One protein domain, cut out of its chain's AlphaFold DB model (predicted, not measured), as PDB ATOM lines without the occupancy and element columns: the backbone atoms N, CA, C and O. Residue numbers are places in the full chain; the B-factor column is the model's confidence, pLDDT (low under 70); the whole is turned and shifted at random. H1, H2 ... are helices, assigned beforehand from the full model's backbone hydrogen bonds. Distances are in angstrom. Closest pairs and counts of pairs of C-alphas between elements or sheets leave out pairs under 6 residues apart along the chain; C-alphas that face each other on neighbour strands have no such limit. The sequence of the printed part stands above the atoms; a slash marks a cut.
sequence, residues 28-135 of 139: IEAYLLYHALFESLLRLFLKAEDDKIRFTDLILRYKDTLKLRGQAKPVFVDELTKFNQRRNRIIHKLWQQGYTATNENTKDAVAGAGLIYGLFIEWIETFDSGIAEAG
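Overview. This is residues 28 to 135 of the 139 residues of an uncharacterized protein of Elusimicrobia bacterium (UniProt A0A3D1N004). Four helices make an elongated bundle: H1, H3 and H5 side by side, H2 shifted toward one end; short H4 and H6 sit at opposite ends. The printed part has 108 residues, with six named helices, H1 to H6, and no named strand: all helix. It is compact, radius of gyration of the C-alphas 14.7 A, spanning 44 by 27 by 23 A.

Arrangement. H1, residues 28 to 45, touches H5, residues 107 to 125, at a shallow tilt of 16 degrees, the same way, closest at C-alphas 31 and 110, 5.1 A. H2, residues 55 to 68, and H3, residues 77 to 97, form a hairpin, closest at C-alphas 59 and 77, 6.4 A. H4, residues 99 to 104, and H6, residues 130 to 133, are apart. In H1 to H5 every O i to N i+4 pair is within hydrogen-bond range.

Along the chain. Find C-alpha 28 at (-12.453, 14.250, -92.019); H1 runs 25.7 A from there. H6 ends at C-alpha 133, (-27.193, 36.490, -81.790).

Size, cuts and confidence. The printed part has no cut; no printed residue is under 70 pLDDT.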
ATOM      1  N   ILE A  28     -13.460  13.798 -92.999       97.69
ATOM      2  CA  ILE A  28     -12.453  14.250 -92.019       97.69
ATOM      3  C   ILE A  28     -12.500  15.766 -91.863       97.69
ATOM      4  O   ILE A  28     -12.490  16.268 -90.743       97.69
ATOM      5  N   GLU A  29     -12.560  16.487 -92.981       97.69
ATOM      6  CA  GLU A  29     -12.621  17.947 -92.989       97.69
ATOM      7  C   GLU A  29     -13.884  18.441 -92.288       97.69
ATOM      8  O   GLU A  29     -13.791  19.225 -91.347       97.69
ATOM      9  N   ALA A  30     -15.046  17.893 -92.655       98.25
ATOM     10  CA  ALA A  30     -16.308  18.199 -91.987       98.25
ATOM     11  C   ALA A  30     -16.247  17.906 -90.473       98.25
ATOM     12  O   ALA A  30     -16.692  18.717 -89.664       98.25
ATOM     13  N   TYR A  31     -15.630  16.793 -90.060       97.94
ATOM     14  CA  TYR A  31     -15.463  16.452 -88.643       97.94
ATOM     15  C   TYR A  31     -14.596  17.468 -87.881       97.94
ATOM     16  O   TYR A  31     -14.904  17.834 -86.745       97.94
ATOM     17  N   LEU A  32     -13.499  17.929 -88.490       96.69
ATOM     18  CA  LEU A  32     -12.612  18.927 -87.887       96.69
ATOM     19  C   LEU A  32     -13.258  20.318 -87.837       96.69
ATOM     20  O   LEU A  32     -13.050  21.040 -86.863       96.69
ATOM     21  N   LEU A  33     -14.078  20.669 -88.827       97.50
ATOM     22  CA  LEU A  33     -14.869  21.900 -88.812       97.50
ATOM     23  C   LEU A  33     -15.929  21.878 -87.700       97.50
ATOM     24  O   LEU A  33     -16.025  22.844 -86.947       97.50
ATOM     25  N   TYR A  34     -16.636  20.756 -87.498       97.62
ATOM     26  CA  TYR A  34     -17.509  20.598 -86.326       97.62
ATOM     27  C   TYR A  34     -16.741  20.782 -85.019       97.62
ATOM     28  O   TYR A  34     -17.234  21.433 -84.102       97.62
ATOM     29  N   HIS A  35     -15.514  20.261 -84.921       96.69
ATOM     30  CA  HIS A  35     -14.699  20.464 -83.725       96.69
ATOM     31  C   HIS A  35     -14.402  21.943 -83.478       96.69
ATOM     32  O   HIS A  35     -14.491  22.398 -82.339       96.69
ATOM     33  N   ALA A  36     -14.066  22.696 -84.524       95.12
ATOM     34  CA  ALA A  36     -13.847  24.133 -84.409       95.12
ATOM     35  C   ALA A  36     -15.119  24.871 -83.954       95.12
ATOM     36  O   ALA A  36     -15.034  25.764 -83.109       95.12
ATOM     37  N   LEU A  37     -16.295  24.470 -84.451       95.75
ATOM     38  CA  LEU A  37     -17.578  25.049 -84.044       95.75
ATOM     39  C   LEU A  37     -17.938  24.719 -82.589       95.75
ATOM     40  O   LEU A  37     -18.271  25.634 -81.840       95.75
ATOM     41  N   PHE A  38     -17.793  23.465 -82.149       96.38
ATOM     42  CA  PHE A  38     -17.987  23.089 -80.741       96.38
ATOM     43  C   PHE A  38     -17.056  23.859 -79.807       96.38
ATOM     44  O   PHE A  38     -17.476  24.326 -78.748       96.38
ATOM     45  N   GLU A  39     -15.784  23.988 -80.183       95.50
ATOM     46  CA  GLU A  39     -14.812  24.742 -79.399       95.50
ATOM     47  C   GLU A  39     -15.186  26.225 -79.327       95.50
ATOM     48  O   GLU A  39     -15.183  26.799 -78.239       95.50
ATOM     49  N   SER A  40     -15.567  26.825 -80.454       93.31
ATOM     50  CA  SER A  40     -15.991  28.228 -80.519       93.31
ATOM     51  C   SER A  40     -17.240  28.482 -79.675       93.31
ATOM     52  O   SER A  40     -17.275  29.449 -78.913       93.31
ATOM     53  N   LEU A  41     -18.227  27.586 -79.747       93.75
ATOM     54  CA  LEU A  41     -19.452  27.650 -78.953       93.75
ATOM     55  C   LEU A  41     -19.160  27.534 -77.452       93.75
ATOM     56  O   LEU A  41     -19.631  28.355 -76.667       93.75
ATOM     57  N   LEU A  42     -18.325  26.572 -77.041       94.94
ATOM     58  CA  LEU A  42     -17.912  26.435 -75.641       94.94
ATOM     59  C   LEU A  42     -17.154  27.663 -75.143       94.94
ATOM     60  O   LEU A  42     -17.389  28.112 -74.024       94.94
ATOM     61  N   ARG A  43     -16.242  28.214 -75.948       94.25
ATOM     62  CA  ARG A  43     -15.496  29.422 -75.574       94.25
ATOM     63  C   ARG A  43     -16.424  30.610 -75.382       94.25
ATOM     64  O   ARG A  43     -16.273  31.317 -74.389       94.25
ATOM     65  N   LEU A  44     -17.387  30.791 -76.283       91.50
ATOM     66  CA  LEU A  44     -18.392  31.841 -76.182       91.50
ATOM     67  C   LEU A  44     -19.230  31.674 -74.908       91.50
ATOM     68  O   LEU A  44     -19.260  32.576 -74.073       91.50
ATOM     69  N   PHE A  45     -19.818  30.493 -74.710       92.25
ATOM     70  CA  PHE A  45     -20.657  30.189 -73.548       92.25
ATOM     71  C   PHE A  45     -19.917  30.354 -72.210       92.25
ATOM     72  O   PHE A  45     -20.464  30.865 -71.233       92.25
ATOM     73  N   LEU A  46     -18.651  29.936 -72.157       93.81
ATOM     74  CA  LEU A  46     -17.817  30.004 -70.954       93.81
ATOM     75  C   LEU A  46     -17.088  31.341 -70.791       93.81
ATOM     76  O   LEU A  46     -16.360  31.500 -69.809       93.81
ATOM     77  N   LYS A  47     -17.241  32.275 -71.741       92.00
ATOM     78  CA  LYS A  47     -16.481  33.536 -71.810       92.00
ATOM     79  C   LYS A  47     -14.969  33.298 -71.686       92.00
ATOM     80  O   LYS A  47     -14.259  33.986 -70.955       92.00
ATOM     81  N   ALA A  48     -14.479  32.259 -72.360       92.06
ATOM     82  CA  ALA A  48     -13.090  31.824 -72.301       92.06
ATOM     83  C   ALA A  48     -12.258  32.512 -73.396       92.06
ATOM     84  O   ALA A  48     -12.163  32.016 -74.519       92.06
ATOM     85  N   GLU A  49     -11.648  33.648 -73.047       87.44
ATOM     86  CA  GLU A  49     -10.873  34.492 -73.974       87.44
ATOM     87  C   GLU A  49      -9.436  33.996 -74.233       87.44
ATOM     88  O   GLU A  49      -8.823  34.382 -75.224       87.44
ATOM     89  N   ASP A  50      -8.897  33.130 -73.368       87.44
ATOM     90  CA  ASP A  50      -7.532  32.600 -73.491       87.44
ATOM     91  C   ASP A  50      -7.450  31.495 -74.562       87.44
ATOM     92  O   ASP A  50      -8.039  30.413 -74.431       87.44
ATOM     93  N   ASP A  51      -6.691  31.765 -75.623       84.19
ATOM     94  CA  ASP A  51      -6.476  30.881 -76.770       84.19
ATOM     95  C   ASP A  51      -5.681  29.611 -76.420       84.19
ATOM     96  O   ASP A  51      -5.773  28.610 -77.132       84.19
ATOM     97  N   LYS A  52      -4.977  29.592 -75.283       90.75
ATOM     98  CA  LYS A  52      -4.192  28.435 -74.821       90.75
ATOM     99  C   LYS A  52      -5.020  27.375 -74.110       90.75
ATOM    100  O   LYS A  52      -4.526  26.265 -73.887       90.75
ATOM    101  N   ILE A  53      -6.262  27.683 -73.734       93.69
ATOM    102  CA  ILE A  53      -7.149  26.706 -73.095       93.69
ATOM    103  C   ILE A  53      -7.423  25.582 -74.091       93.69
ATOM    104  O   ILE A  53      -7.889  25.832 -75.199       93.69
ATOM    105  N   ARG A  54      -7.158  24.331 -73.709       95.44
ATOM    106  CA  ARG A  54      -7.407  23.183 -74.589       95.44
ATOM    107  C   ARG A  54      -8.886  22.814 -74.564       95.44
ATOM    108  O   ARG A  54      -9.562  23.001 -73.556       95.44
ATOM    109  N   PHE A  55      -9.362  22.160 -75.621       95.94
ATOM    110  CA  PHE A  55     -10.751  21.694 -75.699       95.94
ATOM    111  C   PHE A  55     -11.165  20.805 -74.510       95.94
ATOM    112  O   PHE A  55     -12.240  20.981 -73.949       95.94
ATOM    113  N   THR A  56     -10.279  19.923 -74.031       96.75
ATOM    114  CA  THR A  56     -10.521  19.133 -72.806       96.75
ATOM    115  C   THR A  56     -10.759  20.014 -71.576       96.75
ATOM    116  O   THR A  56     -11.629  19.713 -70.764       96.75
ATOM    117  N   ASP A  57     -10.007  21.108 -71.440       97.62
ATOM    118  CA  ASP A  57     -10.133  22.019 -70.304       97.62
ATOM    119  C   ASP A  57     -11.450  22.820 -70.397       97.62
ATOM    120  O   ASP A  57     -12.090  23.067 -69.374       97.62
ATOM    121  N   LEU A  58     -11.914  23.151 -71.612       97.81
ATOM    122  CA  LEU A  58     -13.247  23.733 -71.839       97.81
ATOM    123  C   LEU A  58     -14.368  22.775 -71.416       97.81
ATOM    124  O   LEU A  58     -15.300  23.200 -70.740       97.81
ATOM    125  N   ILE A  59     -14.263  21.482 -71.741       97.75
ATOM    126  CA  ILE A  59     -15.251  20.466 -71.330       97.75
ATOM    127  C   ILE A  59     -15.339  20.374 -69.799       97.75
ATOM    128  O   ILE A  59     -16.436  20.290 -69.243       97.75
ATOM    129  N   LEU A  60     -14.198  20.420 -69.101       97.06
ATOM    130  CA  LEU A  60     -14.170  20.407 -67.635       97.06
ATOM    131  C   LEU A  60     -14.819  21.663 -67.042       97.06
ATOM    132  O   LEU A  60     -15.680  21.551 -66.171       97.06
ATOM    133  N   ARG A  61     -14.488  22.849 -67.567       96.94
ATOM    134  CA  ARG A  61     -15.125  24.110 -67.147       96.94
ATOM    135  C   ARG A  61     -16.630  24.113 -67.407       96.94
ATOM    136  O   ARG A  61     -17.394  24.591 -66.569       96.94
ATOM    137  N   TYR A  62     -17.067  23.560 -68.535       97.00
ATOM    138  CA  TYR A  62     -18.480  23.384 -68.857       97.00
ATOM    139  C   TYR A  62     -19.184  22.481 -67.843       97.00
ATOM    140  O   TYR A  62     -20.205  22.876 -67.280       97.00
ATOM    141  N   LYS A  63     -18.597  21.325 -67.513       96.56
ATOM    142  CA  LYS A  63     -19.111  20.429 -66.469       96.56
ATOM    143  C   LYS A  63     -19.288  21.144 -65.127       96.56
ATOM    144  O   LYS A  63     -20.313  20.970 -64.472       96.56
ATOM    145  N   ASP A  64     -18.302  21.933 -64.712       95.25
ATOM    146  CA  ASP A  64     -18.372  22.661 -63.444       95.25
ATOM    147  C   ASP A  64     -19.397  23.803 -63.496       95.25
ATOM    148  O   ASP A  64     -20.160  23.988 -62.550       95.25
ATOM    149  N   THR A  65     -19.514  24.488 -64.637       94.44
ATOM    150  CA  THR A  65     -20.559  25.496 -64.882       94.44
ATOM    151  C   THR A  65     -21.961  24.895 -64.765       94.44
ATOM    152  O   THR A  65     -22.824  25.483 -64.115       94.44
ATOM    153  N   LEU A  66     -22.196  23.707 -65.332       93.62
ATOM    154  CA  LEU A  66     -23.475  23.005 -65.203       93.62
ATOM    155  C   LEU A  66     -23.818  22.700 -63.739       93.62
ATOM    156  O   LEU A  66     -24.940  22.959 -63.303       93.62
ATOM    157  N   LYS A  67     -22.846  22.207 -62.958       92.38
ATOM    158  CA  LYS A  67     -23.042  21.938 -61.524       92.38
ATOM    159  C   LYS A  67     -23.407  23.202 -60.751       92.38
ATOM    160  O   LYS A  67     -24.326  23.165 -59.939       92.38
ATOM    161  N   LEU A  68     -22.720  24.316 -61.019       91.56
ATOM    162  CA  LEU A  68     -23.011  25.610 -60.391       91.56
ATOM    163  C   LEU A  68     -24.421  26.112 -60.728       91.56
ATOM    164  O   LEU A  68     -25.059  26.748 -59.896       91.56
ATOM    165  N   ARG A  69     -24.931  25.780 -61.918       89.31
ATOM    166  CA  ARG A  69     -26.303  26.080 -62.357       89.31
ATOM    167  C   ARG A  69     -27.343  25.050 -61.884       89.31
ATOM    168  O   ARG A  69     -28.474  25.071 -62.359       89.31
ATOM    169  N   GLY A  70     -26.986  24.144 -60.970       89.19
ATOM    170  CA  GLY A  70     -27.911  23.173 -60.375       89.19
ATOM    171  C   GLY A  70     -28.231  21.957 -61.252       89.19
ATOM    172  O   GLY A  70     -29.137  21.191 -60.927       89.19
ATOM    173  N   GLN A  71     -27.497  21.738 -62.347       89.75
ATOM    174  CA  GLN A  71     -27.693  20.565 -63.199       89.75
ATOM    175  C   GLN A  71     -27.053  19.330 -62.557       89.75
ATOM    176  O   GLN A  71     -25.830  19.187 -62.511       89.75
ATOM    177  N   ALA A  72     -27.893  18.412 -62.070       80.25
ATOM    178  CA  ALA A  72     -27.447  17.174 -61.426       80.25
ATOM    179  C   ALA A  72     -26.763  16.202 -62.405       80.25
ATOM    180  O   ALA A  72     -25.899  15.418 -62.005       80.25
ATOM    181  N   LYS A  73     -27.135  16.251 -63.692       87.31
ATOM    182  CA  LYS A  73     -26.519  15.455 -64.759       87.31
ATOM    183  C   LYS A  73     -25.673  16.357 -65.664       87.31
ATOM    184  O   LYS A  73     -26.177  17.377 -66.128       87.31
ATOM    185  N   PRO A  74     -24.412  15.992 -65.952       89.12
ATOM    186  CA  PRO A  74     -23.532  16.778 -66.809       89.12
ATOM    187  C   PRO A  74     -23.858  16.540 -68.296       89.12
ATOM    188  O   PRO A  74     -23.109  15.867 -69.002       89.12
ATOM    189  N   VAL A  75     -25.006  17.047 -68.755       93.81
ATOM    190  CA  VAL A  75     -25.515  16.870 -70.129       93.81
ATOM    191  C   VAL A  75     -24.452  17.277 -71.162       93.81
ATOM    192  O   VAL A  75     -23.805  18.312 -71.000       93.81
ATOM    193  N   PHE A  76     -24.258  16.468 -72.209       95.81
ATOM    194  CA  PHE A  76     -23.258  16.626 -73.281       95.81
ATOM    195  C   PHE A  76     -21.779  16.471 -72.889       95.81
ATOM    196  O   PHE A  76     -20.920  16.433 -73.769       95.81
ATOM    197  N   VAL A  77     -21.424  16.347 -71.604       96.50
ATOM    198  CA  VAL A  77     -20.007  16.214 -71.202       96.50
ATOM    199  C   VAL A  77     -19.383  14.924 -71.739       96.50
ATOM    200  O   VAL A  77     -18.242  14.940 -72.213       96.50
ATOM    201  N   ASP A  78     -20.119  13.816 -71.703       96.38
ATOM    202  CA  ASP A  78     -19.637  12.525 -72.200       96.38
ATOM    203  C   ASP A  78     -19.542  12.520 -73.728       96.38
ATOM    204  O   ASP A  78     -18.576  11.999 -74.291       96.38
ATOM    205  N   GLU A  79     -20.513  13.129 -74.405       96.62
ATOM    206  CA  GLU A  79     -20.561  13.304 -75.852       96.62
ATOM    207  C   GLU A  79     -19.363  14.127 -76.335       96.62
ATOM    208  O   GLU A  79     -18.608  13.658 -77.191       96.62
ATOM    209  N   LEU A  80     -19.114  15.293 -75.728       97.31
ATOM    210  CA  LEU A  80     -17.967  16.154 -76.040       97.31
ATOM    211  C   LEU A  80     -16.631  15.452 -75.754       97.31
ATOM    212  O   LEU A  80     -15.676  15.558 -76.531       97.31
ATOM    213  N   THR A  81     -16.557  14.671 -74.671       97.00
ATOM    214  CA  THR A  81     -15.360  13.887 -74.332       97.00
ATOM    215  C   THR A  81     -15.090  12.805 -75.379       97.00
ATOM    216  O   THR A  81     -13.968  12.687 -75.883       97.00
ATOM    217  N   LYS A  82     -16.114  12.027 -75.754       96.25
ATOM    218  CA  LYS A  82     -16.017  10.988 -76.793       96.25
ATOM    219  C   LYS A  82     -15.685  11.591 -78.156       96.25
ATOM    220  O   LYS A  82     -14.896  11.000 -78.900       96.25
ATOM    221  N   PHE A  83     -16.241  12.762 -78.460       96.31
ATOM    222  CA  PHE A  83     -15.950  13.533 -79.662       96.31
ATOM    223  C   PHE A  83     -14.464  13.928 -79.723       96.31
ATOM    224  O   PHE A  83     -13.767  13.552 -80.666       96.31
ATOM    225  N   ASN A  84     -13.911  14.527 -78.664       96.00
ATOM    226  CA  ASN A  84     -12.482  14.856 -78.591       96.00
ATOM    227  C   ASN A  84     -11.573  13.611 -78.717       96.00
ATOM    228  O   ASN A  84     -10.597  13.587 -79.471       96.00
ATOM    229  N   GLN A  85     -11.921  12.514 -78.039       96.44
ATOM    230  CA  GLN A  85     -11.188  11.248 -78.165       96.44
ATOM    231  C   GLN A  85     -11.240  10.686 -79.592       96.44
ATOM    232  O   GLN A  85     -10.268  10.108 -80.086       96.44
ATOM    233  N   ARG A  86     -12.380  10.816 -80.277       95.81
ATOM    234  CA  ARG A  86     -12.530  10.380 -81.668       95.81
ATOM    235  C   ARG A  86     -11.722  11.264 -82.618       95.81
ATOM    236  O   ARG A  86     -11.049  10.685 -83.467       95.81
ATOM    237  N   ARG A  87     -11.666  12.583 -82.409       95.81
ATOM    238  CA  ARG A  87     -10.753  13.494 -83.124       95.81
ATOM    239  C   ARG A  87      -9.304  13.017 -83.038       95.81
ATOM    240  O   ARG A  87      -8.653  12.854 -84.065       95.81
ATOM    241  N   ASN A  88      -8.819  12.697 -81.839       95.06
ATOM    242  CA  ASN A  88      -7.453  12.191 -81.655       95.06
ATOM    243  C   ASN A  88      -7.212  10.863 -82.390       95.06
ATOM    244  O   ASN A  88      -6.177  10.688 -83.031       95.06
ATOM    245  N   ARG A  89      -8.191   9.948 -82.368       95.94
ATOM    246  CA  ARG A  89      -8.119   8.693 -83.137       95.94
ATOM    247  C   ARG A  89      -8.101   8.923 -84.648       95.94
ATOM    248  O   ARG A  89      -7.377   8.210 -85.330       95.94
ATOM    249  N   ILE A  90      -8.867   9.881 -85.172       95.81
ATOM    250  CA  ILE A  90      -8.863  10.224 -86.605       95.81
ATOM    251  C   ILE A  90      -7.478  10.726 -87.020       95.81
ATOM    252  O   ILE A  90      -6.924  10.219 -87.988       95.81
ATOM    253  N   ILE A  91      -6.878  11.643 -86.253       94.31
ATOM    254  CA  ILE A  91      -5.519  12.137 -86.531       94.31
ATOM    255  C   ILE A  91      -4.487  11.003 -86.486       94.31
ATOM    256  O   ILE A  91      -3.628  10.906 -87.357       94.31
ATOM    257  N   HIS A  92      -4.590  10.103 -85.509       95.88
ATOM    258  CA  HIS A  92      -3.701   8.946 -85.436       95.88
ATOM    259  C   HIS A  92      -3.873   7.995 -86.634       95.88
ATOM    260  O   HIS A  92      -2.890   7.537 -87.211       95.88
ATOM    261  N   LYS A  93      -5.118   7.730 -87.052       95.44
ATOM    262  CA  LYS A  93      -5.410   6.902 -88.229       95.44
ATOM    263  C   LYS A  93      -4.951   7.545 -89.530       95.44
ATOM    264  O   LYS A  93      -4.435   6.828 -90.376       95.44
ATOM    265  N   LEU A  94      -5.044   8.870 -89.663       94.25
ATOM    266  CA  LEU A  94      -4.478   9.591 -90.806       94.25
ATOM    267  C   LEU A  94      -2.988   9.286 -90.974       94.25
ATOM    268  O   LEU A  94      -2.544   9.019 -92.087       94.25
ATOM    269  N   TRP A  95      -2.240   9.270 -89.867       93.94
ATOM    270  CA  TRP A  95      -0.818   8.932 -89.871       93.94
ATOM    271  C   TRP A  95      -0.551   7.464 -90.237       93.94
ATOM    272  O   TRP A  95       0.392   7.171 -90.962       93.94
ATOM    273  N   GLN A  96      -1.372   6.532 -89.745       96.12
ATOM    274  CA  GLN A  96      -1.142   5.092 -89.918       96.12
ATOM    275  C   GLN A  96      -1.703   4.499 -91.218       96.12
ATOM    276  O   GLN A  96      -1.146   3.541 -91.742       96.12
ATOM    277  N   GLN A  97      -2.842   5.005 -91.690       95.56
ATOM    278  CA  GLN A  97      -3.678   4.389 -92.730       95.56
ATOM    279  C   GLN A  97      -3.863   5.299 -93.952       95.56
ATOM    280  O   GLN A  97      -4.403   4.865 -94.968       95.56
ATOM    281  N   GLY A  98      -3.424   6.558 -93.867       96.06
ATOM    282  CA  GLY A  98      -3.579   7.546 -94.929       96.06
ATOM    283  C   GLY A  98      -4.985   8.148 -95.013       96.06
ATOM    284  O   GLY A  98      -5.904   7.794 -94.265       96.06
ATOM    285  N   TYR A  99      -5.140   9.104 -95.932       96.19
ATOM    286  CA  TYR A  99      -6.345   9.928 -96.046       96.19
ATOM    287  C   TYR A  99      -7.580   9.124 -96.465       96.19
ATOM    288  O   TYR A  99      -8.566   9.120 -95.733       96.19
ATOM    289  N   THR A 100      -7.525   8.417 -97.598       96.94
ATOM    290  CA  THR A 100      -8.693   7.755 -98.209       96.94
ATOM    291  C   THR A 100      -9.383   6.790 -97.245       96.94
ATOM    292  O   THR A 100     -10.558   6.972 -96.926       96.94
ATOM    293  N   ALA A 101      -8.632   5.835 -96.684       96.75
ATOM    294  CA  ALA A 101      -9.172   4.844 -95.754       96.75
ATOM    295  C   ALA A 101      -9.705   5.483 -94.462       96.75
ATOM    296  O   ALA A 101     -10.745   5.083 -93.936       96.75
ATOM    297  N   THR A 102      -9.020   6.499 -93.930       97.50
ATOM    298  CA  THR A 102      -9.497   7.191 -92.723       97.50
ATOM    299  C   THR A 102     -10.776   7.975 -93.006       97.50
ATOM    300  O   THR A 102     -11.670   8.026 -92.159       97.50
ATOM    301  N   ASN A 103     -10.885   8.567 -94.196       97.94
ATOM    302  CA  ASN A 103     -12.006   9.403 -94.585       97.94
ATOM    303  C   ASN A 103     -13.296   8.599 -94.748       97.94
ATOM    304  O   ASN A 103     -14.329   8.987 -94.203       97.94
ATOM    305  N   GLU A 104     -13.228   7.441 -95.395       96.75
ATOM    306  CA  GLU A 104     -14.359   6.511 -95.494       96.75
ATOM    307  C   GLU A 104     -14.827   6.053 -94.102       96.75
ATOM    308  O   GLU A 104     -16.005   6.163 -93.764       96.75
ATOM    309  N   ASN A 105     -13.887   5.673 -93.231       95.94
ATOM    310  CA  ASN A 105     -14.164   5.217 -91.862       95.94
ATOM    311  C   ASN A 105     -14.637   6.324 -90.890       95.94
ATOM    312  O   ASN A 105     -14.915   6.053 -89.713       95.94
ATOM    313  N   THR A 106     -14.681   7.581 -91.338       97.19
ATOM    314  CA  THR A 106     -15.108   8.740 -90.533       97.19
ATOM    315  C   THR A 106     -16.564   9.134 -90.799       97.19
ATOM    316  O   THR A 106     -17.124   9.899 -90.018       97.19
ATOM    317  N   LYS A 107     -17.215   8.559 -91.820       96.75
ATOM    318  CA  LYS A 107     -18.583   8.906 -92.241       96.75
ATOM    319  C   LYS A 107     -19.608   8.907 -91.095       96.75
ATOM    320  O   LYS A 107     -20.258   9.918 -90.848       96.75
ATOM    321  N   ASP A 108     -19.692   7.825 -90.327       95.25
ATOM    322  CA  ASP A 108     -20.668   7.738 -89.228       95.25
ATOM    323  C   ASP A 108     -20.325   8.691 -88.077       95.25
ATOM    324  O   ASP A 108     -21.202   9.251 -87.419       95.25
ATOM    325  N   ALA A 109     -19.028   8.910 -87.843       95.44
ATOM    326  CA  ALA A 109     -18.570   9.810 -86.796       95.44
ATOM    327  C   ALA A 109     -18.913  11.271 -87.118       95.44
ATOM    328  O   ALA A 109     -19.264  12.012 -86.204       95.44
ATOM    329  N   VAL A 110     -18.825  11.682 -88.389       97.00
ATOM    330  CA  VAL A 110     -19.198  13.042 -88.798       97.00
ATOM    331  C   VAL A 110     -20.711  13.248 -88.818       97.00
ATOM    332  O   VAL A 110     -21.171  14.299 -88.382       97.00
ATOM    333  N   ALA A 111     -21.493  12.234 -89.198       95.50
ATOM    334  CA  ALA A 111     -22.950  12.289 -89.079       95.50
ATOM    335  C   ALA A 111     -23.389  12.454 -87.611       95.50
ATOM    336  O   ALA A 111     -24.191  13.330 -87.291       95.50
ATOM    337  N   GLY A 112     -22.797  11.672 -86.701       95.94
ATOM    338  CA  GLY A 112     -23.043  11.813 -85.265       95.94
ATOM    339  C   GLY A 112     -22.602  13.170 -84.708       95.94
ATOM    340  O   GLY A 112     -23.298  13.735 -83.872       95.94
ATOM    341  N   ALA A 113     -21.481  13.720 -85.188       96.62
ATOM    342  CA  ALA A 113     -21.022  15.050 -84.790       96.62
ATOM    343  C   ALA A 113     -22.030  16.145 -85.164       96.62
ATOM    344  O   ALA A 113     -22.323  16.986 -84.321       96.62
ATOM    345  N   GLY A 114     -22.592  16.094 -86.377       95.88
ATOM    346  CA  GLY A 114     -23.613  17.048 -86.817       95.88
ATOM    347  C   GLY A 114     -24.889  16.993 -85.982       95.88
ATOM    348  O   GLY A 114     -25.381  18.032 -85.554       95.88
ATOM    349  N   LEU A 115     -25.374  15.789 -85.661       95.38
ATOM    350  CA  LEU A 115     -26.548  15.628 -84.796       95.38
ATOM    351  C   LEU A 115     -26.309  16.207 -83.394       95.38
ATOM    352  O   LEU A 115     -27.138  16.951 -82.879       95.38
ATOM    353  N   ILE A 116     -25.173  15.874 -82.774       95.69
ATOM    354  CA  ILE A 116     -24.834  16.396 -81.443       95.69
ATOM    355  C   ILE A 116     -24.630  17.910 -81.483       95.69
ATOM    356  O   ILE A 116     -24.930  18.574 -80.499       95.69
ATOM    357  N   TYR A 117     -24.140  18.461 -82.595       95.56
ATOM    358  CA  TYR A 117     -23.900  19.893 -82.727       95.56
ATOM    359  C   TYR A 117     -25.196  20.699 -82.651       95.56
ATOM    360  O   TYR A 117     -25.282  21.586 -81.804       95.56
ATOM    361  N   GLY A 118     -26.217  20.330 -83.432       92.62
ATOM    362  CA  GLY A 118     -27.530  20.985 -83.367       92.62
ATOM    363  C   GLY A 118     -28.160  20.886 -81.974       92.62
ATOM    364  O   GLY A 118     -28.475  21.899 -81.356       92.62
ATOM    365  N   LEU A 119     -28.209  19.674 -81.403       94.81
ATOM    366  CA  LEU A 119     -28.757  19.460 -80.055       94.81
ATOM    367  C   LEU A 119     -27.999  20.240 -78.968       94.81
ATOM    368  O   LEU A 119     -28.572  20.632 -77.951       94.81
ATOM    369  N   PHE A 120     -26.693  20.434 -79.150       94.75
ATOM    370  CA  PHE A 120     -25.879  21.174 -78.200       94.75
ATOM    371  C   PHE A 120     -26.097  22.687 -78.304       94.75
ATOM    372  O   PHE A 120     -26.108  23.342 -77.264       94.75
ATOM    373  N   ILE A 121     -26.310  23.234 -79.508       92.12
ATOM    374  CA  ILE A 121     -26.720  24.638 -79.685       92.12
ATOM    375  C   ILE A 121     -28.025  24.882 -78.931       92.12
ATOM    376  O   ILE A 121     -28.035  25.708 -78.020       92.12
ATOM    377  N   GLU A 122     -29.065  24.092 -79.222       89.50
ATOM    378  CA  GLU A 122     -30.376  24.188 -78.560       89.50
ATOM    379  C   GLU A 122     -30.251  24.192 -77.037       89.50
ATOM    380  O   GLU A 122     -30.836  25.013 -76.332       89.50
ATOM    381  N   TRP A 123     -29.454  23.262 -76.513       92.62
ATOM    382  CA  TRP A 123     -29.235  23.139 -75.082       92.62
ATOM    383  C   TRP A 123     -28.555  24.372 -74.491       92.62
ATOM    384  O   TRP A 123     -28.965  24.853 -73.433       92.62
ATOM    385  N   ILE A 124     -27.524  24.895 -75.151       91.12
ATOM    386  CA  ILE A 124     -26.780  26.064 -74.679       91.12
ATOM    387  C   ILE A 124     -27.632  27.343 -74.763       91.12
ATOM    388  O   ILE A 124     -27.561  28.167 -73.848       91.12
ATOM    389  N   GLU A 125     -28.505  27.477 -75.762       88.25
ATOM    390  CA  GLU A 125     -29.453  28.596 -75.875       88.25
ATOM    391  C   GLU A 125     -30.427  28.680 -74.691       88.25
ATOM    392  O   GLU A 125     -30.810  29.779 -74.288       88.25
ATOM    393  N   THR A 126     -30.767  27.552 -74.048       88.75
ATOM    394  CA  THR A 126     -31.598  27.568 -72.824       88.75
ATOM    395  C   THR A 126     -30.947  28.321 -71.655       88.75
ATOM    396  O   THR A 126     -31.621  28.703 -70.697       88.75
ATOM    397  N   PHE A 127     -29.631  28.535 -71.723       85.50
ATOM    398  CA  PHE A 127     -28.822  29.161 -70.685       85.50
ATOM    399  C   PHE A 127     -28.326  30.564 -71.036       85.50
ATOM    400  O   PHE A 127     -27.936  31.293 -70.116       85.50
ATOM    401  N   ASP A 128     -28.252  30.894 -72.325       82.44
ATOM    402  CA  ASP A 128     -27.755  32.167 -72.841       82.44
ATOM    403  C   ASP A 128     -28.344  32.440 -74.236       82.44
ATOM    404  O   ASP A 128     -27.910  31.868 -75.236       82.44
ATOM    405  N   SER A 129     -29.322  33.345 -74.313       77.88
ATOM    406  CA  SER A 129     -29.957  33.726 -75.581       77.88
ATOM    407  C   SER A 129     -29.019  34.486 -76.530       77.88
ATOM    408  O   SER A 129     -29.311  34.582 -77.720       77.88
ATOM    409  N   GLY A 130     -27.882  35.003 -76.043       77.56
ATOM    410  CA  GLY A 130     -26.869  35.678 -76.866       77.56
ATOM    411  C   GLY A 130     -26.120  34.740 -77.822       77.56
ATOM    412  O   GLY A 130     -25.380  35.194 -78.692       77.56
ATOM    413  N   ILE A 131     -26.322  33.427 -77.689       81.06
ATOM    414  CA  ILE A 131     -25.740  32.391 -78.551       81.06
ATOM    415  C   ILE A 131     -26.350  32.441 -79.961       81.06
ATOM    416  O   ILE A 131     -25.602  32.424 -80.942       81.06
ATOM    417  N   ALA A 132     -27.669  32.636 -80.061       77.44
ATOM    418  CA  ALA A 132     -28.362  32.841 -81.333       77.44
ATOM    419  C   ALA A 132     -27.892  34.131 -82.029       77.44
ATOM    420  O   ALA A 132     -27.618  34.156 -83.229       77.44
ATOM    421  N   GLU A 133     -27.700  35.213 -81.264       76.31
ATOM    422  CA  GLU A 133     -27.193  36.490 -81.790       76.31
ATOM    423  C   GLU A 133     -25.766  36.365 -82.351       76.31
ATOM    424  O   GLU A 133     -25.391  37.054 -83.306       76.31
ATOM    425  N   ALA A 134     -24.978  35.444 -81.793       76.31
ATOM    426  CA  ALA A 134     -23.648  35.103 -82.274       76.31
ATOM    427  C   ALA A 134     -23.670  34.265 -83.569       76.31
ATOM    428  O   ALA A 134     -22.620  34.081 -84.180       76.31
ATOM    429  N   GLY A 135     -24.841  33.834 -84.043       73.56
ATOM    430  CA  GLY A 135     -25.024  33.125 -85.310       73.56
ATOM    431  C   GLY A 135     -25.026  31.608 -85.208       73.56
ATOM    432  O   GLY A 135     -24.988  30.957 -86.242       73.56
TER     433      GLY A 135